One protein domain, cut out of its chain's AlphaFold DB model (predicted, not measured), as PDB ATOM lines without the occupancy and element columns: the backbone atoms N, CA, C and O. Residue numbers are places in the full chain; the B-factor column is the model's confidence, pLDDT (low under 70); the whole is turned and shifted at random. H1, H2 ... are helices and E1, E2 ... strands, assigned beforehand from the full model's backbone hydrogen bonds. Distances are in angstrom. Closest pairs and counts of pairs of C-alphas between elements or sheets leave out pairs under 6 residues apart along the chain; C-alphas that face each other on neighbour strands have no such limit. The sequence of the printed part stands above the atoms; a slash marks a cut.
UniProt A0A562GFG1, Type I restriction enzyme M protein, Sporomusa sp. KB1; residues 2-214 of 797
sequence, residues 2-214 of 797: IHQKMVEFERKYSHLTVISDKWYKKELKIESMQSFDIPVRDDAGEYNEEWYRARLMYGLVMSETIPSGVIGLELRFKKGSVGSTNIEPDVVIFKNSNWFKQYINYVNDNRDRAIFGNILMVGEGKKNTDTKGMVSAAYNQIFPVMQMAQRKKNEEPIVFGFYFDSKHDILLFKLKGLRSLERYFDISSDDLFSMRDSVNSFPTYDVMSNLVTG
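This is residues 2 to 214 of the 797 residues of the protein "Type I restriction enzyme M protein" of Sporomusa sp. KB1 (UniProt A0A562GFG1). A strongly twisted sheet of six strands forms the middle, with the long helix H6 packed on one face and H3 and H7 on the other. H1 and H2 pack on H3, off the sheet, while H4 and H5 only graze the sheet. The printed part has 213 residues, with seven named helices and six named strands in the order H1 H2 H3 E1 E2 H4 H5 E3 H6 E4 E5 E6 H7; under half of the residues are in these elements, and the class is mixed, helices and strands. The mixed sheet runs E1 E2 E3 E4 E5 E6; the whole is compact, with a radius of gyration of the C-alphas of 16.5 A and spans of 50 by 44 by 36 A.

E1, residues 71 to 73, and E2, residues 91 to 94, form an antiparallel hairpin, with N 72 and O 92 2.8 A apart. E3, residues 119 to 125, is antiparallel to E2 (N 93 and O 121, 2.8 A) and parallel to E4, residues 160 to 164 (N 162 and O 122, 2.9 A). E4, E5, residues 171 to 176, and E6, residues 180 to 183, form a meander, each strand the antiparallel neighbour of the one before; N 161 and O 173 are 2.9 A apart, N 174 and O 182 2.9 A. H6, residues 131 to 149, completes a strand-helix-strand unit of E3, H6 and E4, two parallel strands joined through a helix, with a right-handed crossover; its closest C-alphas to E3 are Ile 142 and Val 122, 5.9 A. H3, residues 49 to 62, is over E3 at a height of 8.8 A over the sheet. H7, residues 205 to 213, is on the face opposite to H6; with H3 this gives three layers, helices on both faces. H1, residues 2 to 12, touches H3 at a steep tilt of 61 degrees, opposite ways, closest at C-alphas Lys 5 and Gly 59, 4.7 A. H2, residues 21 to 28, touches H3 at C-alphas Leu 28 and Tyr 58, 6.7 A. H4, residues 99 to 108, touches H5, residues 115 to 118, at C-alphas Gln 102 and Ile 115, 5.1 A. Every O i to N i+4 pair is within hydrogen-bond range in H1, H2, H3, H4 and H7, and 11 of 15 in H6; H5 is too short for one.

H1 begins at C-alpha 2 (103.229, 105.933, 232.119). H6 is 25.7 A long, H3 19.9 A and E3 17.8 A. H7 ends at C-alpha 213 (125.242, 111.852, 242.460).

The C-alphas of His 15 and Asn 154 are farthest apart, 50.2 A. The printed part has no cut. The links H2 to H3, E1 to E2 and E6 to H7 are long. Mean pLDDT of the printed part is 82.5; residues under 70 include 151 to 158 and 206 to 214.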
ATOM      1  N   ILE A   2     103.091 104.765 233.021       88.38
ATOM      2  CA  ILE A   2     103.229 105.933 232.119       88.38
ATOM      3  C   ILE A   2     102.342 105.809 230.872       88.38
ATOM      4  O   ILE A   2     101.578 106.719 230.561       88.38
ATOM      5  N   HIS A   3     102.357 104.647 230.209       90.88
ATOM      6  CA  HIS A   3     101.532 104.414 229.017       90.88
ATOM      7  C   HIS A   3     100.027 104.609 229.282       90.88
ATOM      8  O   HIS A   3      99.331 105.243 228.496       90.88
ATOM      9  N   GLN A   4      99.519 104.128 230.423       91.00
ATOM     10  CA  GLN A   4      98.109 104.302 230.789       91.00
ATOM     11  C   GLN A   4      97.761 105.783 230.985       91.00
ATOM     12  O   GLN A   4      96.693 106.218 230.561       91.00
ATOM     13  N   LYS A   5      98.678 106.569 231.563       95.38
ATOM     14  CA  LYS A   5      98.521 108.020 231.732       95.38
ATOM     15  C   LYS A   5      98.601 108.785 230.412       95.38
ATOM     16  O   LYS A   5      97.859 109.745 230.233       95.38
ATOM     17  N   MET A   6      99.405 108.333 229.452       95.62
ATOM     18  CA  MET A   6      99.399 108.886 228.091       95.62
ATOM     19  C   MET A   6      98.057 108.641 227.382       95.62
ATOM     20  O   MET A   6      97.516 109.551 226.761       95.62
ATOM     21  N   VAL A   7      97.475 107.447 227.527       93.62
ATOM     22  CA  VAL A   7      96.136 107.143 226.986       93.62
ATOM     23  C   VAL A   7      95.047 107.954 227.705       93.62
ATOM     24  O   VAL A   7      94.086 108.406 227.081       93.62
ATOM     25  N   GLU A   8      95.189 108.178 229.014       94.81
ATOM     26  CA  GLU A   8      94.310 109.066 229.782       94.81
ATOM     27  C   GLU A   8      94.369 110.507 229.252       94.81
ATOM     28  O   GLU A   8      93.318 111.114 229.035       94.81
ATOM     29  N   PHE A   9      95.569 111.025 228.969       96.81
ATOM     30  CA  PHE A   9      95.763 112.338 228.352       96.81
ATOM     31  C   PHE A   9      95.017 112.454 227.021       96.81
ATOM     32  O   PHE A   9      94.246 113.396 226.833       96.81
ATOM     33  N   GLU A  10      95.189 111.479 226.126       94.44
ATOM     34  CA  GLU A  10      94.565 111.503 224.799       94.44
ATOM     35  C   GLU A  10      93.036 111.528 224.883       94.44
ATOM     36  O   GLU A  10      92.389 112.216 224.098       94.44
ATOM     37  N   ARG A  11      92.447 110.834 225.864       94.19
ATOM     38  CA  ARG A  11      90.997 110.868 226.106       94.19
ATOM     39  C   ARG A  11      90.547 112.186 226.724       94.19
ATOM     40  O   ARG A  11      89.535 112.742 226.306       94.19
ATOM     41  N   LYS A  12      91.277 112.669 227.731       95.00
ATOM     42  CA  LYS A  12      90.900 113.844 228.525       95.00
ATOM     43  C   LYS A  12      91.026 115.140 227.726       95.00
ATOM     44  O   LYS A  12      90.170 116.011 227.846       95.00
ATOM     45  N   TYR A  13      92.066 115.258 226.907       94.62
ATOM     46  CA  TYR A  13      92.432 116.498 226.227       94.62
ATOM     47  C   TYR A  13      92.228 116.454 224.706       94.62
ATOM     48  O   TYR A  13      92.668 117.366 224.015       94.62
ATOM     49  N   SER A  14      91.505 115.459 224.170       90.25
ATOM     50  CA  SER A  14      91.193 115.339 222.727       90.25
ATOM     51  C   SER A  14      90.509 116.568 222.116       90.25
ATOM     52  O   SER A  14      90.565 116.771 220.905       90.25
ATOM     53  N   HIS A  15      89.851 117.373 222.951       90.56
ATOM     54  CA  HIS A  15      89.128 118.585 222.580       90.56
ATOM     55  C   HIS A  15      90.009 119.843 222.535       90.56
ATOM     56  O   HIS A  15      89.530 120.894 222.107       90.56
ATOM     57  N   LEU A  16      91.260 119.778 223.008       91.19
ATOM     58  CA  LEU A  16      92.157 120.928 222.960       91.19
ATOM     59  C   LEU A  16      92.477 121.275 221.509       91.19
ATOM     60  O   LEU A  16      92.788 120.408 220.697       91.19
ATOM     61  N   THR A  17      92.432 122.566 221.198       90.31
ATOM     62  CA  THR A  17      92.881 123.107 219.911       90.31
ATOM     63  C   THR A  17      94.273 123.720 220.008       90.31
ATOM     64  O   THR A  17      94.954 123.842 218.993       90.31
ATOM     65  N   VAL A  18      94.704 124.079 221.220       92.00
ATOM     66  CA  VAL A  18      95.946 124.798 221.512       92.00
ATOM     67  C   VAL A  18      96.530 124.307 222.838       92.00
ATOM     68  O   VAL A  18      95.782 124.052 223.784       92.00
ATOM     69  N   ILE A  19      97.861 124.224 222.916       91.62
ATOM     70  CA  ILE A  19      98.625 124.043 224.158       91.62
ATOM     71  C   ILE A  19      99.599 125.220 224.319       91.62
ATOM     72  O   ILE A  19     100.189 125.693 223.348       91.62
ATOM     73  N   SER A  20      99.732 125.717 225.550       89.44
ATOM     74  CA  SER A  20     100.591 126.854 225.894       89.44
ATOM     75  C   SER A  20     101.310 126.668 227.225       89.44
ATOM     76  O   SER A  20     101.008 125.754 227.997       89.44
ATOM     77  N   ASP A  21     102.240 127.569 227.532       86.81
ATOM     78  CA  ASP A  21     102.936 127.646 228.820       86.81
ATOM     79  C   ASP A  21     101.963 127.666 230.010       86.81
ATOM     80  O   ASP A  21     102.162 126.968 231.008       86.81
ATOM     81  N   LYS A  22     100.844 128.389 229.877       89.62
ATOM     82  CA  LYS A  22      99.777 128.435 230.886       89.62
ATOM     83  C   LYS A  22      99.140 127.068 231.105       89.62
ATOM     84  O   LYS A  22      98.787 126.753 232.242       89.62
ATOM     85  N   TRP A  23      98.991 126.268 230.049       93.62
ATOM     86  CA  TRP A  23      98.473 124.906 230.157       93.62
ATOM     87  C   TRP A  23      99.445 124.016 230.937       93.62
ATOM     88  O   TRP A  23      99.039 123.418 231.933       93.62
ATOM     89  N   TYR A  24     100.736 124.016 230.581       93.69
ATOM     90  CA  TYR A  24     101.762 123.260 231.313       93.69
ATOM     91  C   TYR A  24     101.837 123.653 232.786       93.69
ATOM     92  O   TYR A  24     101.873 122.791 233.669       93.69
ATOM     93  N   LYS A  25     101.795 124.956 233.072       90.62
ATOM     94  CA  LYS A  25     101.855 125.472 234.439       90.62
ATOM     95  C   LYS A  25     100.622 125.098 235.257       90.62
ATOM     96  O   LYS A  25     100.749 124.740 236.425       90.62
ATOM     97  N   LYS A  26      99.432 125.166 234.654       91.38
ATOM     98  CA  LYS A  26      98.163 124.870 235.329       91.38
ATOM     99  C   LYS A  26      97.953 123.372 235.544       91.38
ATOM    100  O   LYS A  26      97.607 122.968 236.649       91.38
ATOM    101  N   GLU A  27      98.129 122.570 234.498       92.94
ATOM    102  CA  GLU A  27      97.767 121.150 234.509       92.94
ATOM    103  C   GLU A  27      98.908 120.265 235.020       92.94
ATOM    104  O   GLU A  27      98.650 119.295 235.729       92.94
ATOM    105  N   LEU A  28     100.162 120.605 234.699       93.62
ATOM    106  CA  LEU A  28     101.331 119.785 235.036       93.62
ATOM    107  C   LEU A  28     102.269 120.426 236.059       93.62
ATOM    108  O   LEU A  28     103.137 119.732 236.575       93.62
ATOM    109  N   LYS A  29     102.109 121.719 236.381       92.50
ATOM    110  CA  LYS A  29     103.049 122.487 237.223       92.50
ATOM    111  C   LYS A  29     104.491 122.434 236.690       92.50
ATOM    112  O   LYS A  29     105.433 122.335 237.477       92.50
ATOM    113  N   ILE A  30     104.640 122.459 235.364       93.00
ATOM    114  CA  ILE A  30     105.924 122.503 234.648       93.00
ATOM    115  C   ILE A  30     106.167 123.937 234.162       93.00
ATOM    116  O   ILE A  30     105.232 124.596 233.704       93.00
ATOM    117  N   GLU A  31     107.410 124.416 234.246       87.25
ATOM    118  CA  GLU A  31     107.807 125.708 233.673       87.25
ATOM    119  C   GLU A  31     108.266 125.521 232.214       87.25
ATOM    120  O   GLU A  31     109.130 124.691 231.919       87.25
ATOM    121  N   SER A  32     107.698 126.313 231.304       87.69
ATOM    122  CA  SER A  32     108.032 126.328 229.874       87.69
ATOM    123  C   SER A  32     108.546 127.711 229.472       87.69
ATOM    124  O   SER A  32     108.019 128.720 229.940       87.69
ATOM    125  N   MET A  33     109.570 127.767 228.616       84.75
ATOM    126  CA  MET A  33     110.075 129.028 228.037       84.75
ATOM    127  C   MET A  33     109.314 129.459 226.776       84.75
ATOM    128  O   MET A  33     109.615 130.497 226.180       84.75
ATOM    129  N   GLN A  34     108.323 128.671 226.373       74.94
ATOM    130  CA  GLN A  34     107.419 128.978 225.280       74.94
ATOM    131  C   GLN A  34     106.561 130.204 225.620       74.94
ATOM    132  O   GLN A  34     106.026 130.314 226.718       74.94
ATOM    133  N   SER A  35     106.416 131.140 224.682       65.88
ATOM    134  CA  SER A  35     105.753 132.431 224.933       65.88
ATOM    135  C   SER A  35     104.452 132.638 224.150       65.88
ATOM    136  O   SER A  35     103.897 133.737 224.163       65.88
ATOM    137  N   PHE A  36     103.955 131.603 223.467       77.88
ATOM    138  CA  PHE A  36     102.771 131.682 222.612       77.88
ATOM    139  C   PHE A  36     101.987 130.365 222.554       77.88
ATOM    140  O   PHE A  36     102.523 129.272 222.741       77.88
ATOM    141  N   ASP A  37     100.699 130.516 222.263       84.62
ATOM    142  CA  ASP A  37      99.721 129.459 222.025       84.62
ATOM    143  C   ASP A  37     100.075 128.673 220.746       84.62
ATOM    144  O   ASP A  37     100.075 129.240 219.653       84.62
ATOM    145  N   ILE A  38     100.372 127.373 220.867       85.56
ATOM    146  CA  ILE A  38     100.672 126.500 219.720       85.56
ATOM    147  C   ILE A  38      99.447 125.636 219.392       85.56
ATOM    148  O   ILE A  38      98.956 124.922 220.272       85.56
ATOM    149  N   PRO A  39      98.944 125.661 218.141       90.50
ATOM    150  CA  PRO A  39      97.912 124.732 217.691       90.50
ATOM    151  C   PRO A  39      98.364 123.289 217.901       90.50
ATOM    152  O   PRO A  39      99.505 122.975 217.602       90.50
ATOM    153  N   VAL A  40      97.497 122.392 218.369       91.19
ATOM    154  CA  VAL A  40      97.891 120.983 218.592       91.19
ATOM    155  C   VAL A  40      97.858 120.130 217.325       91.19
ATOM    156  O   VAL A  40      98.292 118.979 217.336       91.19
ATOM    157  N   ARG A  41      97.312 120.672 216.234       89.38
ATOM    158  CA  ARG A  41      97.210 120.028 214.923       89.38
ATOM    159  C   ARG A  41      97.903 120.885 213.875       89.38
ATOM    160  O   ARG A  41      97.902 122.109 213.984       89.38
ATOM    161  N   ASP A  42      98.499 120.230 212.890       86.12
ATOM    162  CA  ASP A  42      99.071 120.887 211.719       86.12
ATOM    163  C   ASP A  42      98.005 121.213 210.658       86.12
ATOM    164  O   ASP A  42      96.821 120.909 210.822       86.12
ATOM    165  N   ASP A  43      98.440 121.811 209.546       85.38
ATOM    166  CA  ASP A  43      97.572 122.184 208.420       85.38
ATOM    167  C   ASP A  43      96.869 120.976 207.769       85.38
ATOM    168  O   ASP A  43      95.852 121.140 207.094       85.38
ATOM    169  N   ALA A  44      97.379 119.755 207.980       83.62
ATOM    170  CA  ALA A  44      96.771 118.509 207.514       83.62
ATOM    171  C   ALA A  44      95.734 117.938 208.504       83.62
ATOM    172  O   ALA A  44      95.109 116.917 208.221       83.62
ATOM    173  N   GLY A  45      95.529 118.589 209.655       84.75
ATOM    174  CA  GLY A  45      94.605 118.156 210.702       84.75
ATOM    175  C   GLY A  45      95.171 117.075 211.628       84.75
ATOM    176  O   GLY A  45      94.450 116.588 212.501       84.75
ATOM    177  N   GLU A  46      96.446 116.717 211.495       87.31
ATOM    178  CA  GLU A  46      97.111 115.682 212.283       87.31
ATOM    179  C   GLU A  46      97.813 116.285 213.505       87.31
ATOM    180  O   GLU A  46      98.356 117.387 213.436       87.31
ATOM    181  N   TYR A  47      97.873 115.554 214.623       91.38
ATOM    182  CA  TYR A  47      98.536 116.053 215.836       91.38
ATOM    183  C   TYR A  47     100.013 116.395 215.591       91.38
ATOM    184  O   TYR A  47     100.705 115.682 214.859       91.38
ATOM    185  N   ASN A  48     100.497 117.501 216.156       90.56
ATOM    186  CA  ASN A  48     101.868 117.981 215.969       90.56
ATOM    187  C   ASN A  48     102.806 117.615 217.137       90.56
ATOM    188  O   ASN A  48     102.428 116.898 218.061       90.56
ATOM    189  N   GLU A  49     104.055 118.079 217.075       89.62
ATOM    190  CA  GLU A  49     105.101 117.785 218.069       89.62
ATOM    191  C   GLU A  49     104.719 118.251 219.480       89.62
ATOM    192  O   GLU A  49     104.949 117.525 220.448       89.62
ATOM    193  N   GLU A  50     104.027 119.388 219.585       91.69
ATOM    194  CA  GLU A  50     103.557 119.937 220.856       91.69
ATOM    195  C   GLU A  50     102.539 119.014 221.546       91.69
ATOM    196  O   GLU A  50     102.617 118.775 222.752       91.69
ATOM    197  N   TRP A  51     101.631 118.402 220.777       93.75
ATOM    198  CA  TRP A  51     100.710 117.392 221.306       93.75
ATOM    199  C   TRP A  51     101.452 116.178 221.879       93.75
ATOM    200  O   TRP A  51     101.140 115.706 222.976       93.75
ATOM    201  N   TYR A  52     102.446 115.663 221.150       93.69
ATOM    202  CA  TYR A  52     103.198 114.484 221.583       93.69
ATOM    203  C   TYR A  52     104.078 114.773 222.805       93.69
ATOM    204  O   TYR A  52     104.188 113.913 223.686       93.69
ATOM    205  N   ARG A  53     104.633 115.987 222.905       94.69
ATOM    206  CA  ARG A  53     105.365 116.462 224.084       94.69
ATOM    207  C   ARG A  53     104.453 116.538 225.304       94.69
ATOM    208  O   ARG A  53     104.760 115.926 226.329       94.69
ATOM    209  N   ALA A  54     103.300 117.195 225.180       95.25
ATOM    210  CA  ALA A  54     102.323 117.304 226.260       95.25
ATOM    211  C   ALA A  54     101.828 115.930 226.738       95.25
ATOM    212  O   ALA A  54     101.748 115.691 227.946       95.25
ATOM    213  N   ARG A  55     101.580 114.999 225.803       95.88
ATOM    214  CA  ARG A  55     101.207 113.609 226.104       95.88
ATOM    215  C   ARG A  55     102.258 112.911 226.964       95.88
ATOM    216  O   ARG A  55     101.907 112.296 227.971       95.88
ATOM    217  N   LEU A  56     103.532 112.996 226.579       96.56
ATOM    218  CA  LEU A  56     104.620 112.363 227.323       96.56
ATOM    219  C   LEU A  56     104.813 113.015 228.698       96.56
ATOM    220  O   LEU A  56     104.918 112.301 229.692       96.56
ATOM    221  N   MET A  57     104.801 114.350 228.780       96.81
ATOM    222  CA  MET A  57     104.958 115.072 230.051       96.81
ATOM    223  C   MET A  57     103.820 114.767 231.025       96.81
ATOM    224  O   MET A  57     104.071 114.524 232.205       96.81
ATOM    225  N   TYR A  58     102.579 114.702 230.533       97.25
ATOM    226  CA  TYR A  58     101.443 114.254 231.334       97.25
ATOM    227  C   TYR A  58     101.653 112.823 231.829       97.25
ATOM    228  O   TYR A  58     101.463 112.550 233.013       97.25
ATOM    229  N   GLY A  59     102.099 111.932 230.938       95.56
ATOM    230  CA  GLY A  59     102.450 110.556 231.264       95.56
ATOM    231  C   GLY A  59     103.429 110.459 232.431       95.56
ATOM    232  O   GLY A  59     103.120 109.768 233.394       95.56
ATOM    233  N   LEU A  60     104.559 111.172 232.358       95.12
ATOM    234  CA  LEU A  60     105.645 111.125 233.345       95.12
ATOM    235  C   LEU A  60     105.284 111.760 234.696       95.12
ATOM    236  O   LEU A  60     105.690 111.245 235.738       95.12
ATOM    237  N   VAL A  61     104.544 112.873 234.689       95.25
ATOM    238  CA  VAL A  61     104.159 113.576 235.923       95.25
ATOM    239  C   VAL A  61     103.025 112.848 236.639       95.25
ATOM    240  O   VAL A  61     103.082 112.656 237.849       95.25
ATOM    241  N   MET A  62     102.000 112.408 235.905       92.81
ATOM    242  CA  MET A  62     100.811 111.779 236.501       92.81
ATOM    243  C   MET A  62     101.035 110.319 236.893       92.81
ATOM    244  O   MET A  62     100.200 109.736 237.584       92.81
ATOM    245  N   SER A  63     102.133 109.715 236.434       88.12
ATOM    246  CA  SER A  63     102.632 108.434 236.933       88.12
ATOM    247  C   SER A  63     103.627 108.593 238.083       88.12
ATOM    248  O   SER A  63     104.200 107.593 238.498       88.12
ATOM    249  N   GLU A  64     103.893 109.820 238.542       88.62
ATOM    250  CA  GLU A  64     104.891 110.127 239.577       88.62
ATOM    251  C   GLU A  64     106.316 109.657 239.223       88.62
ATOM    252  O   GLU A  64     107.190 109.565 240.079       88.62
ATOM    253  N   THR A  65     106.587 109.390 237.939       85.50
ATOM    254  CA  THR A  65     107.909 108.946 237.477       85.50
ATOM    255  C   THR A  65     108.917 110.085 237.545       85.50
ATOM    256  O   THR A  65     110.063 109.859 237.937       85.50
ATOM    257  N   ILE A  66     108.490 111.300 237.174       90.31
ATOM    258  CA  ILE A  66     109.307 112.516 237.220       90.31
ATOM    259  C   ILE A  66     108.532 113.630 237.938       90.31
ATOM    260  O   ILE A  66     107.442 113.999 237.491       90.31
ATOM    261  N   PRO A  67     109.084 114.223 239.014       89.25
ATOM    262  CA  PRO A  67     108.481 115.383 239.659       89.25
ATOM    263  C   PRO A  67     108.407 116.580 238.705       89.25
ATOM    264  O   PRO A  67     109.387 116.934 238.053       89.25
ATOM    265  N   SER A  68     107.275 117.283 238.669       91.19
ATOM    266  CA  SER A  68     107.094 118.408 237.741       91.19
ATOM    267  C   SER A  68     108.102 119.549 237.941       91.19
ATOM    268  O   SER A  68     108.533 120.181 236.982       91.19
ATOM    269  N   GLY A  69     108.523 119.791 239.189       90.75
ATOM    270  CA  GLY A  69     109.422 120.891 239.553       90.75
ATOM    271  C   GLY A  69     110.848 120.768 239.005       90.75
ATOM    272  O   GLY A  69     111.621 121.721 239.113       90.75
ATOM    273  N   VAL A  70     111.209 119.621 238.427       93.12
ATOM    274  CA  VAL A  70     112.529 119.382 237.827       93.12
ATOM    275  C   VAL A  70     112.497 119.301 236.302       93.12
ATOM    276  O   VAL A  70     113.516 118.985 235.697       93.12
ATOM    277  N   ILE A  71     111.352 119.570 235.675       95.44
ATOM    278  CA  ILE A  71     111.193 119.549 234.219       95.44
ATOM    279  C   ILE A  71     111.230 120.988 233.700       95.44
ATOM    280  O   ILE A  71     110.490 121.841 234.190       95.44
ATOM    281  N   GLY A  72     112.069 121.240 232.698       94.44
ATOM    282  CA  GLY A  72     112.059 122.460 231.899       94.44
ATOM    283  C   GLY A  72     111.788 122.145 230.432       94.44
ATOM    284  O   GLY A  72     112.345 121.189 229.892       94.44
ATOM    285  N   LEU A  73     110.937 122.949 229.798       94.06
ATOM    286  CA  LEU A  73     110.575 122.802 228.385       94.06
ATOM    287  C   LEU A  73     111.134 123.958 227.548       94.06
ATOM    288  O   LEU A  73     111.181 125.097 228.030       94.06
ATOM    289  N   GLU A  74     111.505 123.661 226.298       88.00
ATOM    290  CA  GLU A  74     111.907 124.652 225.279       88.00
ATOM    291  C   GLU A  74     113.115 125.512 225.694       88.00
ATOM    292  O   GLU A  74     113.141 126.740 225.563       88.00
ATOM    293  N   LEU A  75     114.138 124.873 226.266       91.38
ATOM    294  CA  LEU A  75     115.338 125.578 226.714       91.38
ATOM    295  C   LEU A  75     116.296 125.821 225.549       91.38
ATOM    296  O   LEU A  75     116.448 124.986 224.669       91.38
ATOM    297  N   ARG A  76     117.016 126.944 225.577       90.19
ATOM    298  CA  ARG A  76     117.943 127.353 224.515       90.19
ATOM    299  C   ARG A  76     119.372 127.466 225.041       90.19
ATOM    300  O   ARG A  76     119.659 128.263 225.934       90.19
ATOM    301  N   PHE A  77     120.293 126.729 224.424       89.44
ATOM    302  CA  PHE A  77     121.723 126.725 224.740       89.44
ATOM    303  C   PHE A  77     122.571 127.196 223.546       89.44
ATOM    304  O   PHE A  77     122.385 126.769 222.409       89.44
ATOM    305  N   LYS A  78     123.552 128.070 223.795       82.69
ATOM    306  CA  LYS A  78     124.494 128.552 222.770       82.69
ATOM    307  C   LYS A  78     125.514 127.469 222.410       82.69
ATOM    308  O   LYS A  78     126.223 126.966 223.284       82.69
ATOM    309  N   LYS A  79     125.655 127.175 221.118       70.62
ATOM    310  CA  LYS A  79     126.678 126.263 220.590       70.62
ATOM    311  C   LYS A  79     128.024 127.006 220.481       70.62
ATOM    312  O   LYS A  79     128.079 128.187 220.156       70.62
ATOM    313  N   GLY A  80     129.114 126.352 220.893       55.66
ATOM    314  CA  GLY A  80     130.378 127.006 221.287       55.66
ATOM    315  C   GLY A  80     131.177 127.737 220.194       55.66
ATOM    316  O   GLY A  80     132.163 128.390 220.522       55.66
ATOM    317  N   SER A  81     130.782 127.648 218.924       52.06
ATOM    318  CA  SER A  81     131.422 128.340 217.797       52.06
ATOM    319  C   SER A  81     130.613 129.567 217.365       52.06
ATOM    320  O   SER A  81     129.391 129.509 217.220       52.06
ATOM    321  N   VAL A  82     131.302 130.688 217.128       46.81
ATOM    322  CA  VAL A  82     130.691 131.924 216.612       46.81
ATOM    323  C   VAL A  82     130.000 131.622 215.274       46.81
ATOM    324  O   VAL A  82     130.645 131.140 214.349       46.81
ATOM    325  N   GLY A  83     128.686 131.866 215.193       54.16
ATOM    326  CA  GLY A  83     127.864 131.602 214.001       54.16
ATOM    327  C   GLY A  83     127.149 130.242 213.964       54.16
ATOM    328  O   GLY A  83     126.448 129.965 212.997       54.16
ATOM    329  N   SER A  84     127.295 129.394 214.988       63.81
ATOM    330  CA  SER A  84     126.567 128.119 215.069       63.81
ATOM    331  C   SER A  84     125.142 128.287 215.616       63.81
ATOM    332  O   SER A  84     124.910 129.075 216.532       63.81
ATOM    333  N   THR A  85     124.182 127.552 215.042       72.19
ATOM    334  CA  THR A  85     122.778 127.543 215.485       72.19
ATOM    335  C   THR A  85     122.680 127.094 216.941       72.19
ATOM    336  O   THR A  85     123.415 126.193 217.361       72.19
ATOM    337  N   ASN A  86     121.783 127.720 217.707       83.69
ATOM    338  CA  ASN A  86     121.525 127.322 219.087       83.69
ATOM    339  C   ASN A  86     121.004 125.880 219.154       83.69
ATOM    340  O   ASN A  86     120.417 125.368 218.202       83.69
ATOM    341  N   ILE A  87     121.257 125.247 220.293       87.75
ATOM    342  CA  ILE A  87     120.732 123.935 220.656       87.75
ATOM    343  C   ILE A  87     119.455 124.183 221.459       87.75
ATOM    344  O   ILE A  87     119.490 124.926 222.441       87.75
ATOM    345  N   GLU A  88     118.345 123.617 221.011       89.38
ATOM    346  CA  GLU A  88     116.994 123.902 221.507       89.38
ATOM    347  C   GLU A  88     116.284 122.575 221.792       89.38
ATOM    348  O   GLU A  88     115.463 122.160 220.985       89.38
ATOM    349  N   PRO A  89     116.667 121.851 222.864       91.56
ATOM    350  CA  PRO A  89     115.986 120.623 223.237       91.56
ATOM    351  C   PRO A  89     114.564 120.908 223.719       91.56
ATOM    352  O   PRO A  89     114.340 121.784 224.563       91.56
ATOM    353  N   ASP A  90     113.639 120.067 223.275       92.69
ATOM    354  CA  ASP A  90     112.239 120.114 223.694       92.69
ATOM    355  C   ASP A  90     112.055 119.965 225.207       92.69
ATOM    356  O   ASP A  90     111.230 120.651 225.818       92.69
ATOM    357  N   VAL A  91     112.803 119.037 225.813       95.31
ATOM    358  CA  VAL A  91     112.649 118.662 227.221       95.31
ATOM    359  C   VAL A  91     114.009 118.536 227.888       95.31
ATOM    360  O   VAL A  91     114.907 117.857 227.392       95.31
ATOM    361  N   VAL A  92     114.152 119.123 229.074       94.81
ATOM    362  CA  VAL A  92     115.311 118.916 229.945       94.81
ATOM    363  C   VAL A  92     114.827 118.589 231.353       94.81
ATOM    364  O   VAL A  92     114.030 119.321 231.936       94.81
ATOM    365  N   ILE A  93     115.316 117.483 231.906       93.94
ATOM    366  CA  ILE A  93     115.057 117.060 233.284       93.94
ATOM    367  C   ILE A  93     116.312 117.344 234.106       93.94
ATOM    368  O   ILE A  93     117.430 117.032 233.682       93.94
ATOM    369  N   PHE A  94     116.126 117.931 235.283       91.75
ATOM    370  CA  PHE A  94     117.196 118.408 236.152       91.75
ATOM    371  C   PHE A  94     117.303 117.611 237.453       91.75
ATOM    372  O   PHE A  94     116.363 116.947 237.858       91.75
ATOM    373  N   LYS A  95     118.438 117.709 238.152       85.06
ATOM    374  CA  LYS A  95     118.685 117.043 239.447       85.06
ATOM    375  C   LYS A  95     118.011 117.740 240.628       85.06
ATOM    376  O   LYS A  95     118.045 117.229 241.743       85.06
ATOM    377  N   ASN A  96     117.526 118.966 240.446       83.75
ATOM    378  CA  ASN A  96     116.805 119.722 241.467       83.75
ATOM    379  C   ASN A  96     116.049 120.907 240.850       83.75
ATOM    380  O   ASN A  96     116.358 121.372 239.753       83.75
ATOM    381  N   SER A  97     115.103 121.450 241.613       86.88
ATOM    382  CA  SER A  97     114.235 122.568 241.222       86.88
ATOM    383  C   SER A  97     114.936 123.930 241.105       86.88
ATOM    384  O   SER A  97     114.338 124.886 240.617       86.88
ATOM    385  N   ASN A  98     116.214 124.055 241.491       86.62
ATOM    386  CA  ASN A  98     116.977 125.302 241.331       86.62
ATOM    387  C   ASN A  98     117.402 125.551 239.867       86.62
ATOM    388  O   ASN A  98     118.004 126.583 239.555       86.62
ATOM    389  N   TRP A  99     117.101 124.618 238.960       92.06
ATOM    390  CA  TRP A  99     117.452 124.713 237.545       92.06
ATOM    391  C   TRP A  99     116.942 125.996 236.888       92.06
ATOM    392  O   TRP A  99     117.674 126.599 236.111       92.06
ATOM    393  N   PHE A 100     115.739 126.464 237.241       89.50
ATOM    394  CA  PHE A 100     115.140 127.643 236.613       89.50
ATOM    395  C   PHE A 100     115.976 128.897 236.886       89.50
ATOM    396  O   PHE A 100     116.336 129.633 235.970       89.50
ATOM    397  N   LYS A 101     116.392 129.095 238.142       89.06
ATOM    398  CA  LYS A 101     117.286 130.197 238.522       89.06
ATOM    399  C   LYS A 101     118.639 130.090 237.815       89.06
ATOM    400  O   LYS A 101     119.160 131.093 237.333       89.06
ATOM    401  N   GLN A 102     119.196 128.881 237.724       90.81
ATOM    402  CA  GLN A 102     120.456 128.638 237.013       90.81
ATOM    403  C   GLN A 102     120.334 128.900 235.504       90.81
ATOM    404  O   GLN A 102     121.276 129.404 234.899       90.81
ATOM    405  N   TYR A 103     119.179 128.604 234.903       93.00
ATOM    406  CA  TYR A 103     118.906 128.888 233.496       93.00
ATOM    407  C   TYR A 103     118.854 130.392 233.238       93.00
ATOM    408  O   TYR A 103     119.534 130.877 232.338       93.00
ATOM    409  N   ILE A 104     118.128 131.148 234.067       89.75
ATOM    410  CA  ILE A 104     118.066 132.613 233.953       89.75
ATOM    411  C   ILE A 104     119.461 133.238 234.090       89.75
ATOM    412  O   ILE A 104     119.814 134.126 233.312       89.75
ATOM    413  N   ASN A 105     120.288 132.747 235.018       91.19
ATOM    414  CA  ASN A 105     121.677 133.194 235.131       91.19
ATOM    415  C   ASN A 105     122.478 132.926 233.848       91.19
ATOM    416  O   ASN A 105     123.156 133.828 233.366       91.19
ATOM    417  N   TYR A 106     122.363 131.725 233.274       91.69
ATOM    418  CA  TYR A 106     123.037 131.353 232.026       91.69
ATOM    419  C   TYR A 106     122.585 132.201 230.823       91.69
ATOM    420  O   TYR A 106     123.402 132.586 229.985       91.69
ATOM    421  N   VAL A 107     121.288 132.506 230.728       87.75
ATOM    422  CA  VAL A 107     120.735 133.356 229.660       87.75
ATOM    423  C   VAL A 107     121.292 134.781 229.759       87.75
ATOM    424  O   VAL A 107     121.640 135.367 228.732       87.75
ATOM    425  N   ASN A 108     121.429 135.311 230.979       89.50
ATOM    426  CA  ASN A 108     121.994 136.638 231.235       89.50
ATOM    427  C   ASN A 108     123.521 136.685 231.040       89.50
ATOM    428  O   ASN A 108     124.039 137.638 230.458       89.50
ATOM    429  N   ASP A 109     124.246 135.660 231.499       87.50
ATOM    430  CA  ASP A 109     125.690 135.499 231.322       87.50
ATOM    431  C   ASP A 109     126.021 134.056 230.916       87.50
ATOM    432  O   ASP A 109     126.062 133.139 231.734       87.50
ATOM    433  N   ASN A 110     126.345 133.857 229.637       80.56
ATOM    434  CA  ASN A 110     126.653 132.534 229.082       80.56
ATOM    435  C   ASN A 110     127.960 131.907 229.618       80.56
ATOM    436  O   ASN A 110     128.287 130.767 229.259       80.56
ATOM    437  N   ARG A 111     128.722 132.638 230.444       81.06
ATOM    438  CA  ARG A 111     129.860 132.108 231.207       81.06
ATOM    439  C   ARG A 111     129.405 131.361 232.461       81.06
ATOM    440  O   ARG A 111     130.140 130.481 232.912       81.06
ATOM    441  N   ASP A 112     128.209 131.643 232.986       83.69
ATOM    442  CA  ASP A 112     127.619 130.882 234.089       83.69
ATOM    443  C   ASP A 112     127.114 129.524 233.581       83.69
ATOM    444  O   ASP A 112     125.995 129.356 233.103       83.69
ATOM    445  N   ARG A 113     127.987 128.520 233.679       84.62
ATOM    446  CA  ARG A 113     127.710 127.138 233.269       84.62
ATOM    447  C   ARG A 113     127.180 126.263 234.412       84.62
ATOM    448  O   ARG A 113     127.270 125.032 234.335       84.62
ATOM    449  N   ALA A 114     126.636 126.857 235.480       85.00
ATOM    450  CA  ALA A 114     126.113 126.107 236.621       85.00
ATOM    451  C   ALA A 114     124.997 125.133 236.212       85.00
ATOM    452  O   ALA A 114     125.018 123.978 236.648       85.00
ATOM    453  N   ILE A 115     124.104 125.565 235.313       89.56
ATOM    454  CA  ILE A 115     122.956 124.780 234.842       89.56
ATOM    455  C   ILE A 115     123.337 123.421 234.258       89.56
ATOM    456  O   ILE A 115     122.681 122.427 234.549       89.56
ATOM    457  N   PHE A 116     124.427 123.337 233.495       88.31
ATOM    458  CA  PHE A 116     124.817 122.092 232.835       88.31
ATOM    459  C   PHE A 116     125.148 120.978 233.834       88.31
ATOM    460  O   PHE A 116     124.883 119.814 233.569       88.31
ATOM    461  N   GLY A 117     125.649 121.321 235.028       81.69
ATOM    462  CA  GLY A 117     125.876 120.326 236.086       81.69
ATOM    463  C   GLY A 117     124.602 119.830 236.766       81.69
ATOM    464  O   GLY A 117     124.669 118.864 237.527       81.69
ATOM    465  N   ASN A 118     123.474 120.491 236.515       86.62
ATOM    466  CA  ASN A 118     122.159 120.141 237.027       86.62
ATOM    467  C   ASN A 118     121.336 119.341 236.008       86.62
ATOM    468  O   ASN A 118     120.281 118.845 236.363       86.62
ATOM    469  N   ILE A 119     121.787 119.201 234.759       89.25
ATOM    470  CA  ILE A 119     121.080 118.401 233.752       89.25
ATOM    471  C   ILE A 119     121.218 116.917 234.107       89.25
ATOM    472  O   ILE A 119     122.313 116.444 234.424       89.25
ATOM    473  N   LEU A 120     120.093 116.208 234.067       87.12
ATOM    474  CA  LEU A 120     119.983 114.771 234.308       87.12
ATOM    475  C   LEU A 120     119.627 114.030 233.018       87.12
ATOM    476  O   LEU A 120     120.244 113.021 232.683       87.12
ATOM    477  N   MET A 121     118.665 114.570 232.271       91.69
ATOM    478  CA  MET A 121     118.190 113.970 231.036       91.69
ATOM    479  C   MET A 121     117.770 115.043 230.032       91.69
ATOM    480  O   MET A 121     117.304 116.113 230.422       91.69
ATOM    481  N   VAL A 122     117.939 114.763 228.744       94.12
ATOM    482  CA  VAL A 122     117.545 115.656 227.648       94.12
ATOM    483  C   VAL A 122     116.746 114.893 226.597       94.12
ATOM    484  O   VAL A 122     117.102 113.773 226.233       94.12
ATOM    485  N   GLY A 123     115.657 115.493 226.134       94.88
ATOM    486  CA  GLY A 123     114.706 114.895 225.213       94.88
ATOM    487  C   GLY A 123     114.441 115.759 223.993       94.88
ATOM    488  O   GLY A 123     114.415 116.981 224.107       94.88
ATOM    489  N   GLU A 124     114.201 115.107 222.858       94.44
ATOM    490  CA  GLU A 124     113.807 115.750 221.601       94.44
ATOM    491  C   GLU A 124     112.644 114.992 220.953       94.44
ATOM    492  O   GLU A 124     112.676 113.758 220.853       94.44
ATOM    493  N   GLY A 125     111.631 115.726 220.499       90.62
ATOM    494  CA  GLY A 125     110.465 115.211 219.805       90.62
ATOM    495  C   GLY A 125     110.478 115.573 218.325       90.62
ATOM    496  O   GLY A 125     110.755 116.711 217.973       90.62
ATOM    497  N   LYS A 126     110.150 114.630 217.427       86.12
ATOM    498  CA  LYS A 126     109.854 114.980 216.023       86.12
ATOM    499  C   LYS A 126     108.723 114.177 215.406       86.12
ATOM    500  O   LYS A 126     108.692 112.956 215.529       86.12
ATOM    501  N   LYS A 127     107.831 114.829 214.660       80.12
ATOM    502  CA  LYS A 127     106.695 114.167 213.996       80.12
ATOM    503  C   LYS A 127     107.122 113.418 212.725       80.12
ATOM    504  O   LYS A 127     107.808 113.973 211.876       80.12
ATOM    505  N   ASN A 128     106.616 112.187 212.554       64.69
ATOM    506  CA  ASN A 128     106.708 111.378 211.323       64.69
ATOM    507  C   ASN A 128     108.124 111.279 210.736       64.69
ATOM    508  O   ASN A 128     108.344 111.486 209.542       64.69
ATOM    509  N   THR A 129     109.088 110.964 211.593       66.19
ATOM    510  CA  THR A 129     110.499 111.069 211.237       66.19
ATOM    511  C   THR A 129     111.041 109.751 210.690       66.19
ATOM    512  O   THR A 129     110.862 108.694 211.295       66.19
ATOM    513  N   ASP A 130     111.730 109.813 209.552       73.06
ATOM    514  CA  ASP A 130     112.549 108.712 209.055       73.06
ATOM    515  C   ASP A 130     113.822 108.547 209.908       73.06
ATOM    516  O   ASP A 130     114.163 109.387 210.749       73.06
ATOM    517  N   THR A 131     114.581 107.472 209.683       76.88
ATOM    518  CA  THR A 131     115.829 107.219 210.422       76.88
ATOM    519  C   THR A 131     116.795 108.411 210.355       76.88
ATOM    520  O   THR A 131     117.488 108.700 211.329       76.88
ATOM    521  N   LYS A 132     116.820 109.162 209.243       77.50
ATOM    522  CA  LYS A 132     117.694 110.337 209.082       77.50
ATOM    523  C   LYS A 132     117.315 111.475 210.020       77.50
ATOM    524  O   LYS A 132     118.201 112.074 210.634       77.50
ATOM    525  N   GLY A 133     116.031 111.789 210.151       79.31
ATOM    526  CA  GLY A 133     115.612 112.840 211.068       79.31
ATOM    527  C   GLY A 133     115.765 112.430 212.539       79.31
ATOM    528  O   GLY A 133     116.110 113.288 213.350       79.31
ATOM    529  N   MET A 134     115.629 111.137 212.868       83.56
ATOM    530  CA  MET A 134     115.917 110.608 214.212       83.56
ATOM    531  C   MET A 134     117.405 110.756 214.564       83.56
ATOM    532  O   MET A 134     117.748 111.257 215.635       83.56
ATOM    533  N   VAL A 135     118.298 110.415 213.626       82.00
ATOM    534  CA  VAL A 135     119.749 110.639 213.755       82.00
ATOM    535  C   VAL A 135     120.055 112.127 213.933       82.00
ATOM    536  O   VAL A 135     120.843 112.497 214.801       82.00
ATOM    537  N   SER A 136     119.412 112.997 213.146       83.56
ATOM    538  CA  SER A 136     119.588 114.443 213.277       83.56
ATOM    539  C   SER A 136     119.150 114.950 214.651       83.56
ATOM    540  O   SER A 136     119.879 115.734 215.248       83.56
ATOM    541  N   ALA A 137     117.988 114.534 215.158       85.31
ATOM    542  CA  ALA A 137     117.510 114.910 216.491       85.31
ATOM    543  C   ALA A 137     118.511 114.477 217.579       85.31
ATOM    544  O   ALA A 137     118.973 115.294 218.382       85.31
ATOM    545  N   ALA A 138     118.945 113.216 217.526       86.06
ATOM    546  CA  ALA A 138     119.885 112.655 218.486       86.06
ATOM    547  C   ALA A 138     121.255 113.353 218.473       86.06
ATOM    548  O   ALA A 138     121.764 113.712 219.529       86.06
ATOM    549  N   TYR A 139     121.857 113.592 217.306       85.12
ATOM    550  CA  TYR A 139     123.220 114.135 217.237       85.12
ATOM    551  C   TYR A 139     123.303 115.667 217.198       85.12
ATOM    552  O   TYR A 139     124.349 116.214 217.555       85.12
ATOM    553  N   ASN A 140     122.239 116.373 216.797       86.00
ATOM    554  CA  ASN A 140     122.252 117.839 216.726       86.00
ATOM    555  C   ASN A 140     121.639 118.523 217.952       86.00
ATOM    556  O   ASN A 140     122.064 119.642 218.242       86.00
ATOM    557  N   GLN A 141     120.708 117.873 218.662       88.25
ATOM    558  CA  GLN A 141     120.033 118.450 219.834       88.25
ATOM    559  C   GLN A 141     120.395 117.712 221.128       88.25
ATOM    560  O   GLN A 141     120.963 118.316 222.036       88.25
ATOM    561  N   ILE A 142     120.175 116.395 221.190       90.38
ATOM    562  CA  ILE A 142     120.374 115.594 222.414       90.38
ATOM    563  C   ILE A 142     121.871 115.491 222.776       90.38
ATOM    564  O   ILE A 142     122.304 115.937 223.840       90.38
ATOM    565  N   PHE A 143     122.692 114.945 221.874       88.31
ATOM    566  CA  PHE A 143     124.107 114.640 222.116       88.31
ATOM    567  C   PHE A 143     124.948 115.855 222.549       88.31
ATOM    568  O   PHE A 143     125.703 115.726 223.517       88.31
ATOM    569  N   PRO A 144     124.821 117.052 221.936       87.44
ATOM    570  CA  PRO A 144     125.587 118.219 222.364       87.44
ATOM    571  C   PRO A 144     125.252 118.678 223.787       87.44
ATOM    572  O   PRO A 144     126.157 119.070 224.524       87.44
ATOM    573  N   VAL A 145     123.980 118.607 224.204       88.38
ATOM    574  CA  VAL A 145     123.573 118.959 225.577       88.38
ATOM    575  C   VAL A 145     124.149 117.956 226.570       88.38
ATOM    576  O   VAL A 145     124.709 118.366 227.588       88.38
ATOM    577  N   MET A 146     124.098 116.659 226.245       87.88
ATOM    578  CA  MET A 146     124.711 115.616 227.072       87.88
ATOM    579  C   MET A 146     126.221 115.854 227.244       87.88
ATOM    580  O   MET A 146     126.736 115.782 228.359       87.88
ATOM    581  N   GLN A 147     126.932 116.223 226.169       83.75
ATOM    582  CA  GLN A 147     128.357 116.567 226.238       83.75
ATOM    583  C   GLN A 147     128.627 117.809 227.102       83.75
ATOM    584  O   GLN A 147     129.610 117.834 227.841       83.75
ATOM    585  N   MET A 148     127.781 118.843 227.021       83.44
ATOM    586  CA  MET A 148     127.920 120.050 227.848       83.44
ATOM    587  C   MET A 148     127.659 119.774 229.334       83.44
ATOM    588  O   MET A 148     128.291 120.396 230.190       83.44
ATOM    589  N   ALA A 149     126.748 118.847 229.636       81.81
ATOM    590  CA  ALA A 149     126.418 118.427 230.992       81.81
ATOM    591  C   ALA A 149     127.539 117.606 231.662       81.81
ATOM    592  O   ALA A 149     127.700 117.647 232.888       81.81
ATOM    593  N   GLN A 150     128.383 116.925 230.879       74.31
ATOM    594  CA  GLN A 150     129.494 116.128 231.396       74.31
ATOM    595  C   GLN A 150     130.734 116.989 231.720       74.31
ATOM    596  O   GLN A 150     131.495 117.407 230.849       74.31
ATOM    597  N   ARG A 151     130.950 117.264 233.017       57.94
ATOM    598  CA  ARG A 151     131.931 118.257 233.508       57.94
ATOM    599  C   ARG A 151     133.412 117.836 233.489       57.94
ATOM    600  O   ARG A 151     134.260 118.728 233.472       57.94
ATOM    601  N   LYS A 152     133.769 116.542 233.497       56.28
ATOM    602  CA  LYS A 152     135.179 116.079 233.460       56.28
ATOM    603  C   LYS A 152     135.361 114.869 232.540       56.28
ATOM    604  O   LYS A 152     134.509 113.997 232.487       56.28
ATOM    605  N   LYS A 153     136.525 114.778 231.878       48.62
ATOM    606  CA  LYS A 153     136.928 113.628 231.035       48.62
ATOM    607  C   LYS A 153     137.010 112.288 231.792       48.62
ATOM    608  O   LYS A 153     136.983 111.258 231.132       48.62
ATOM    609  N   ASN A 154     137.132 112.323 233.126       42.91
ATOM    610  CA  ASN A 154     137.420 111.168 233.990       42.91
ATOM    611  C   ASN A 154     136.401 110.976 235.138       42.91
ATOM    612  O   ASN A 154     136.658 110.185 236.037       42.91
ATOM    613  N   GLU A 155     135.281 111.705 235.147       48.28
ATOM    614  CA  GLU A 155     134.148 111.425 236.046       48.28
ATOM    615  C   GLU A 155     132.941 111.100 235.162       48.28
ATOM    616  O   GLU A 155     132.730 111.770 234.147       48.28
ATOM    617  N   GLU A 156     132.173 110.075 235.521       47.03
ATOM    618  CA  GLU A 156     130.952 109.676 234.813       47.03
ATOM    619  C   GLU A 156     129.715 110.270 235.505       47.03
ATOM    620  O   GLU A 156     129.109 109.614 236.345       47.03
ATOM    621  N   PRO A 157     129.280 111.505 235.194       50.28
ATOM    622  CA  PRO A 157     127.878 111.832 235.358       50.28
ATOM    623  C   PRO A 157     127.112 111.131 234.231       50.28
ATOM    624  O   PRO A 157     127.319 111.430 233.051       50.28
ATOM    625  N   ILE A 158     126.234 110.198 234.591       66.00
ATOM    626  CA  ILE A 158     125.374 109.504 233.632       66.00
ATOM    627  C   ILE A 158     124.260 110.467 233.196       66.00
ATOM    628  O   ILE A 158     123.226 110.585 233.839       66.00
ATOM    629  N   VAL A 159     124.487 111.215 232.116       76.94
ATOM    630  CA  VAL A 159     123.442 112.045 231.500       76.94
ATOM    631  C   VAL A 159     122.693 111.190 230.486       76.94
ATOM    632  O   VAL A 159     123.319 110.561 229.631       76.94
ATOM    633  N   PHE A 160     121.365 111.175 230.570       86.81
ATOM    634  CA  PHE A 160     120.511 110.381 229.688       86.81
ATOM    635  C   PHE A 160     119.952 111.219 228.535       86.81
ATOM    636  O   PHE A 160     119.727 112.423 228.658       86.81
ATOM    637  N   GLY A 161     119.723 110.575 227.397       91.38
ATOM    638  CA  GLY A 161     119.066 111.160 226.237       91.38
ATOM    639  C   GLY A 161     117.790 110.393 225.929       91.38
ATOM    640  O   GLY A 161     117.765 109.177 226.107       91.38
ATOM    641  N   PHE A 162     116.747 111.053 225.437       94.00
ATOM    642  CA  PHE A 162     115.591 110.344 224.898       94.00
ATOM    643  C   PHE A 162     115.000 110.997 223.656       94.00
ATOM    644  O   PHE A 162     115.047 112.206 223.479       94.00
ATOM    645  N   TYR A 163     114.421 110.177 222.790       93.19
ATOM    646  CA  TYR A 163     113.696 110.632 221.614       93.19
ATOM    647  C   TYR A 163     112.259 110.123 221.655       93.19
ATOM    648  O   TYR A 163     112.025 108.949 221.957       93.19
ATOM    649  N   PHE A 164     111.308 110.997 221.335       93.00
ATOM    650  CA  PHE A 164     109.882 110.680 221.294       93.00
ATOM    651  C   PHE A 164     109.229 111.217 220.013       93.00
ATOM    652  O   PHE A 164     109.758 112.091 219.334       93.00
ATOM    653  N   ASP A 165     108.082 110.660 219.638       91.19
ATOM    654  CA  ASP A 165     107.323 111.088 218.463       91.19
ATOM    655  C   ASP A 165     105.845 110.680 218.583       91.19
ATOM    656  O   ASP A 165     105.300 110.558 219.685       91.19
ATOM    657  N   SER A 166     105.177 110.470 217.445       88.94
ATOM    658  CA  SER A 166     103.790 110.016 217.392       88.94
ATOM    659  C   SER A 166     103.572 108.633 218.012       88.94
ATOM    660  O   SER A 166     102.472 108.353 218.504       88.94
ATOM    661  N   LYS A 167     104.604 107.783 218.082       88.88
ATOM    662  CA  LYS A 167     104.519 106.457 218.705       88.88
ATOM    663  C   LYS A 167     104.505 106.566 220.231       88.88
ATOM    664  O   LYS A 167     104.966 107.541 220.813       88.88
ATOM    665  N   HIS A 168     103.944 105.547 220.881       85.50
ATOM    666  CA  HIS A 168     103.919 105.472 222.343       85.50
ATOM    667  C   HIS A 168     105.286 105.116 222.930       85.50
ATOM    668  O   HIS A 168     105.584 105.551 224.035       85.50
ATOM    669  N   ASP A 169     106.096 104.359 222.191       89.00
ATOM    670  CA  ASP A 169     107.434 103.936 222.598       89.00
ATOM    671  C   ASP A 169     108.506 104.944 222.170       89.00
ATOM    672  O   ASP A 169     108.401 105.600 221.127       89.00
ATOM    673  N   ILE A 170     109.574 105.011 222.958       91.31
ATOM    674  CA  ILE A 170     110.633 106.023 222.870       91.31
ATOM    675  C   ILE A 170     111.967 105.395 222.450       91.31
ATOM    676  O   ILE A 170     112.074 104.186 222.258       91.31
ATOM    677  N   LEU A 171     113.003 106.211 222.286       89.44
ATOM    678  CA  LEU A 171     114.388 105.736 222.279       89.44
ATOM    679  C   LEU A 171     115.121 106.335 223.472       89.44
ATOM    680  O   LEU A 171     115.021 107.540 223.682       89.44
ATOM    681  N   LEU A 172     115.881 105.524 224.197       88.62
ATOM    682  CA  LEU A 172     116.716 105.938 225.316       88.62
ATOM    683  C   LEU A 172     118.197 105.776 224.967       88.62
ATOM    684  O   LEU A 172     118.649 104.728 224.492       88.62
ATOM    685  N   PHE A 173     118.962 106.823 225.250       87.00
ATOM    686  CA  PHE A 173     120.382 106.927 224.954       87.00
ATOM    687  C   PHE A 173     121.194 107.221 226.217       87.00
ATOM    688  O   PHE A 173     120.742 107.921 227.125       87.00
ATOM    689  N   LYS A 174     122.442 106.760 226.222       83.25
ATOM    690  CA  LYS A 174     123.492 107.173 227.159       83.25
ATOM    691  C   LYS A 174     124.766 107.539 226.391       83.25
ATOM    692  O   LYS A 174     124.903 107.246 225.201       83.25
ATOM    693  N   LEU A 175     125.684 108.234 227.057       76.06
ATOM    694  CA  LEU A 175     126.977 108.604 226.483       76.06
ATOM    695  C   LEU A 175     127.994 107.468 226.630       76.06
ATOM    696  O   LEU A 175     128.302 107.048 227.742       76.06
ATOM    697  N   LYS A 176     128.610 107.059 225.517       71.00
ATOM    698  CA  LYS A 176     129.806 106.207 225.520       71.00
ATOM    699  C   LYS A 176     131.052 107.090 225.542       71.00
ATOM    700  O   LYS A 176     131.637 107.427 224.503       71.00
ATOM    701  N   GLY A 177     131.417 107.540 226.740       65.56
ATOM    702  CA  GLY A 177     132.351 108.654 226.909       65.56
ATOM    703  C   GLY A 177     131.868 109.920 226.182       65.56
ATOM    704  O   GLY A 177     130.703 110.055 225.831       65.56
ATOM    705  N   LEU A 178     132.772 110.853 225.875       64.31
ATOM    706  CA  LEU A 178     132.406 112.122 225.217       64.31
ATOM    707  C   LEU A 178     132.283 112.031 223.681       64.31
ATOM    708  O   LEU A 178     132.299 113.068 223.020       64.31
ATOM    709  N   ARG A 179     132.255 110.832 223.082       65.81
ATOM    710  CA  ARG A 179     132.462 110.663 221.625       65.81
ATOM    711  C   ARG A 179     131.271 110.108 220.852       65.81
ATOM    712  O   ARG A 179     131.179 110.395 219.662       65.81
ATOM    713  N   SER A 180     130.373 109.355 221.481       77.81
ATOM    714  CA  SER A 180     129.230 108.753 220.785       77.81
ATOM    715  C   SER A 180     128.064 108.459 221.725       77.81
ATOM    716  O   SER A 180     128.249 108.349 222.936       77.81
ATOM    717  N   LEU A 181     126.873 108.309 221.145       81.19
ATOM    718  CA  LEU A 181     125.695 107.768 221.818       81.19
ATOM    719  C   LEU A 181     125.712 106.237 221.774       81.19
ATOM    720  O   LEU A 181     126.197 105.645 220.809       81.19
ATOM    721  N   GLU A 182     125.147 105.615 222.799       81.62
ATOM    722  CA  GLU A 182     124.801 104.192 222.845       81.62
ATOM    723  C   GLU A 182     123.385 104.027 223.422       81.62
ATOM    724  O   GLU A 182     122.845 104.952 224.038       81.62
ATOM    725  N   ARG A 183     122.755 102.869 223.195       82.19
ATOM    726  CA  ARG A 183     121.433 102.561 223.759       82.19
ATOM    727  C   ARG A 183     121.513 102.403 225.271       82.19
ATOM    728  O   ARG A 183     122.504 101.890 225.785       82.19
ATOM    729  N   TYR A 184     120.468 102.836 225.974       71.88
ATOM    730  CA  TYR A 184     120.390 102.664 227.427       71.88
ATOM    731  C   TYR A 184     120.290 101.181 227.816       71.88
ATOM    732  O   TYR A 184     121.113 100.702 228.593       71.88
ATOM    733  N   PHE A 185     119.354 100.446 227.208       62.31
ATOM    734  CA  PHE A 185     119.258  98.992 227.318       62.31
ATOM    735  C   PHE A 185     120.127  98.367 226.220       62.31
ATOM    736  O   PHE A 185     119.815  98.488 225.035       62.31
ATOM    737  N   ASP A 186     121.265  97.784 226.595       54.25
ATOM    738  CA  ASP A 186     122.272  97.254 225.666       54.25
ATOM    739  C   ASP A 186     121.752  95.988 224.957       54.25
ATOM    740  O   ASP A 186     121.942  94.859 225.407       54.25
ATOM    741  N   ILE A 187     121.027  96.179 223.853       47.97
ATOM    742  CA  ILE A 187     120.632  95.106 222.940       47.97
ATOM    743  C   ILE A 187     121.702  95.057 221.854       47.97
ATOM    744  O   ILE A 187     122.029  96.080 221.260       47.97
ATOM    745  N   SER A 188     122.240  93.868 221.590       45.94
ATOM    746  CA  SER A 188     123.373  93.564 220.700       45.94
ATOM    747  C   SER A 188     123.190  93.905 219.203       45.94
ATOM    748  O   SER A 188     123.678  93.167 218.344       45.94
ATOM    749  N   SER A 189     122.443  94.950 218.856       44.88
ATOM    750  CA  SER A 189     122.263  95.456 217.500       44.88
ATOM    751  C   SER A 189     123.183  96.650 217.256       44.88
ATOM    752  O   SER A 189     123.113  97.639 217.982       44.88
ATOM    753  N   ASP A 190     123.963  96.610 216.177       52.62
ATOM    754  CA  ASP A 190     124.795  97.730 215.705       52.62
ATOM    755  C   ASP A 190     123.981  98.982 215.269       52.62
ATOM    756  O   ASP A 190     124.564  99.978 214.844       52.62
ATOM    757  N   ASP A 191     122.642  98.970 215.376       68.00
ATOM    758  CA  ASP A 191     121.755 100.056 214.938       68.00
ATOM    759  C   ASP A 191     121.005 100.739 216.103       68.00
ATOM    760  O   ASP A 191     120.001 100.233 216.615       68.00
ATOM    761  N   LEU A 192     121.468 101.948 216.451       70.38
ATOM    762  CA  LEU A 192     120.944 102.860 217.484       70.38
ATOM    763  C   LEU A 192     119.457 103.234 217.347       70.38
ATOM    764  O   LEU A 192     118.874 103.712 218.323       70.38
ATOM    765  N   PHE A 193     118.848 103.087 216.168       78.31
ATOM    766  CA  PHE A 193     117.508 103.623 215.882       78.31
ATOM    767  C   PHE A 193     116.495 102.554 215.442       78.31
ATOM    768  O   PHE A 193     115.331 102.885 215.208       78.31
ATOM    769  N   SER A 194     116.912 101.286 215.361       69.38
ATOM    770  CA  SER A 194     116.094 100.173 214.854       69.38
ATOM    771  C   SER A 194     115.002  99.693 215.821       69.38
ATOM    772  O   SER A 194     113.890  99.388 215.388       69.38
ATOM    773  N   MET A 195     115.290  99.652 217.127       75.25
ATOM    774  CA  MET A 195     114.376  99.171 218.171       75.25
ATOM    775  C   MET A 195     113.997 100.281 219.160       75.25
ATOM    776  O   MET A 195     114.834 101.081 219.587       75.25
ATOM    777  N   ARG A 196     112.709 100.330 219.524       82.25
ATOM    778  CA  ARG A 196     112.153 101.278 220.500       82.25
ATOM    779  C   ARG A 196     112.023 100.657 221.876       82.25
ATOM    780  O   ARG A 196     111.716  99.476 221.997       82.25
ATOM    781  N   ASP A 197     112.233 101.485 222.886       84.31
ATOM    782  CA  ASP A 197     112.063 101.128 224.281       84.31
ATOM    783  C   ASP A 197     110.623 101.420 224.690       84.31
ATOM    784  O   ASP A 197     110.083 102.496 224.405       84.31
ATOM    785  N   SER A 198     110.015 100.472 225.400       87.00
ATOM    786  CA  SER A 198     108.727 100.701 226.048       87.00
ATOM    787  C   SER A 198     108.804 101.963 226.900       87.00
ATOM    788  O   SER A 198     109.716 102.118 227.711       87.00
ATOM    789  N   VAL A 199     107.824 102.857 226.775       85.56
ATOM    790  CA  VAL A 199     107.782 104.077 227.601       85.56
ATOM    791  C   VAL A 199     107.664 103.771 229.095       85.56
ATOM    792  O   VAL A 199     108.035 104.586 229.930       85.56
ATOM    793  N   ASN A 200     107.185 102.577 229.465       83.12
ATOM    794  CA  ASN A 200     107.173 102.148 230.864       83.12
ATOM    795  C   ASN A 200     108.575 101.805 231.397       83.12
ATOM    796  O   ASN A 200     108.726 101.680 232.606       83.12
ATOM    797  N   SER A 201     109.570 101.672 230.519       77.25
ATOM    798  CA  SER A 201     110.977 101.492 230.872       77.25
ATOM    799  C   SER A 201     111.712 102.826 231.072       77.25
ATOM    800  O   SER A 201     112.931 102.829 231.231       77.25
ATOM    801  N   PHE A 202     111.007 103.966 231.043       82.88
ATOM    802  CA  PHE A 202     111.590 105.268 231.371       82.88
ATOM    803  C   PHE A 202     112.120 105.236 232.818       82.88
ATOM    804  O   PHE A 202     111.353 104.900 233.726       82.88
ATOM    805  N   PRO A 203     113.402 105.564 233.062       76.50
ATOM    806  CA  PRO A 203     113.981 105.476 234.398       76.50
ATOM    807  C   PRO A 203     113.311 106.476 235.350       76.50
ATOM    808  O   PRO A 203     113.002 107.607 234.970       76.50
ATOM    809  N   THR A 204     113.071 106.073 236.598       80.62
ATOM    810  CA  THR A 204     112.464 106.964 237.597       80.62
ATOM    811  C   THR A 204     113.444 108.059 238.016       80.62
ATOM    812  O   THR A 204     114.663 107.913 237.895       80.62
ATOM    813  N   TYR A 205     112.912 109.171 238.528       75.56
ATOM    814  CA  TYR A 205     113.730 110.273 239.031       75.56
ATOM    815  C   TYR A 205     114.755 109.824 240.083       75.56
ATOM    816  O   TYR A 205     115.911 110.238 240.016       75.56
ATOM    817  N   ASP A 206     114.359 108.939 240.999       65.06
ATOM    818  CA  ASP A 206     115.240 108.432 242.054       65.06
ATOM    819  C   ASP A 206     116.369 107.567 241.486       65.06
ATOM    820  O   ASP A 206     117.534 107.797 241.813       65.06
ATOM    821  N   VAL A 207     116.057 106.652 240.559       65.81
ATOM    822  CA  VAL A 207     117.063 105.828 239.867       65.81
ATOM    823  C   VAL A 207     118.075 106.720 239.149       65.81
ATOM    824  O   VAL A 207     119.283 106.557 239.317       65.81
ATOM    825  N   MET A 208     117.602 107.712 238.393       69.94
ATOM    826  CA  MET A 208     118.491 108.630 237.682       69.94
ATOM    827  C   MET A 208     119.309 109.507 238.638       69.94
ATOM    828  O   MET A 208     120.503 109.700 238.417       69.94
ATOM    829  N   SER A 209     118.703 110.029 239.706       60.59
ATOM    830  CA  SER A 209     119.409 110.848 240.695       60.59
ATOM    831  C   SER A 209     120.523 110.048 241.376       60.59
ATOM    832  O   SER A 209     121.649 110.539 241.456       60.59
ATOM    833  N   ASN A 210     120.240 108.808 241.784       57.38
ATOM    834  CA  ASN A 210     121.189 107.906 242.442       57.38
ATOM    835  C   ASN A 210     122.380 107.548 241.538       57.38
ATOM    836  O   ASN A 210     123.521 107.487 241.998       57.38
ATOM    837  N   LEU A 211     122.131 107.364 240.238       56.62
ATOM    838  CA  LEU A 211     123.164 107.083 239.238       56.62
ATOM    839  C   LEU A 211     124.115 108.269 239.000       56.62
ATOM    840  O   LEU A 211     125.252 108.070 238.577       56.62
ATOM    841  N   VAL A 212     123.675 109.503 239.267       54.19
ATOM    842  CA  VAL A 212     124.412 110.719 238.885       54.19
ATOM    843  C   VAL A 212     125.078 111.435 240.056       54.19
ATOM    844  O   VAL A 212     126.057 112.157 239.849       54.19
ATOM    845  N   THR A 213     124.593 111.262 241.283       49.69
ATOM    846  CA  THR A 213     125.242 111.852 242.460       49.69
ATOM    847  C   THR A 213     126.454 111.056 242.923       49.69
ATOM    848  O   THR A 213     127.285 111.625 243.626       49.69
ATOM    849  N   GLY A 214     126.590 109.767 242.574       46.09
ATOM    850  CA  GLY A 214     127.647 108.881 243.101       46.09
ATOM    851  C   GLY A 214     127.558 108.647 244.619       46.09
ATOM    852  O   GLY A 214     128.071 107.667 245.152       46.09
TER     853      GLY A 214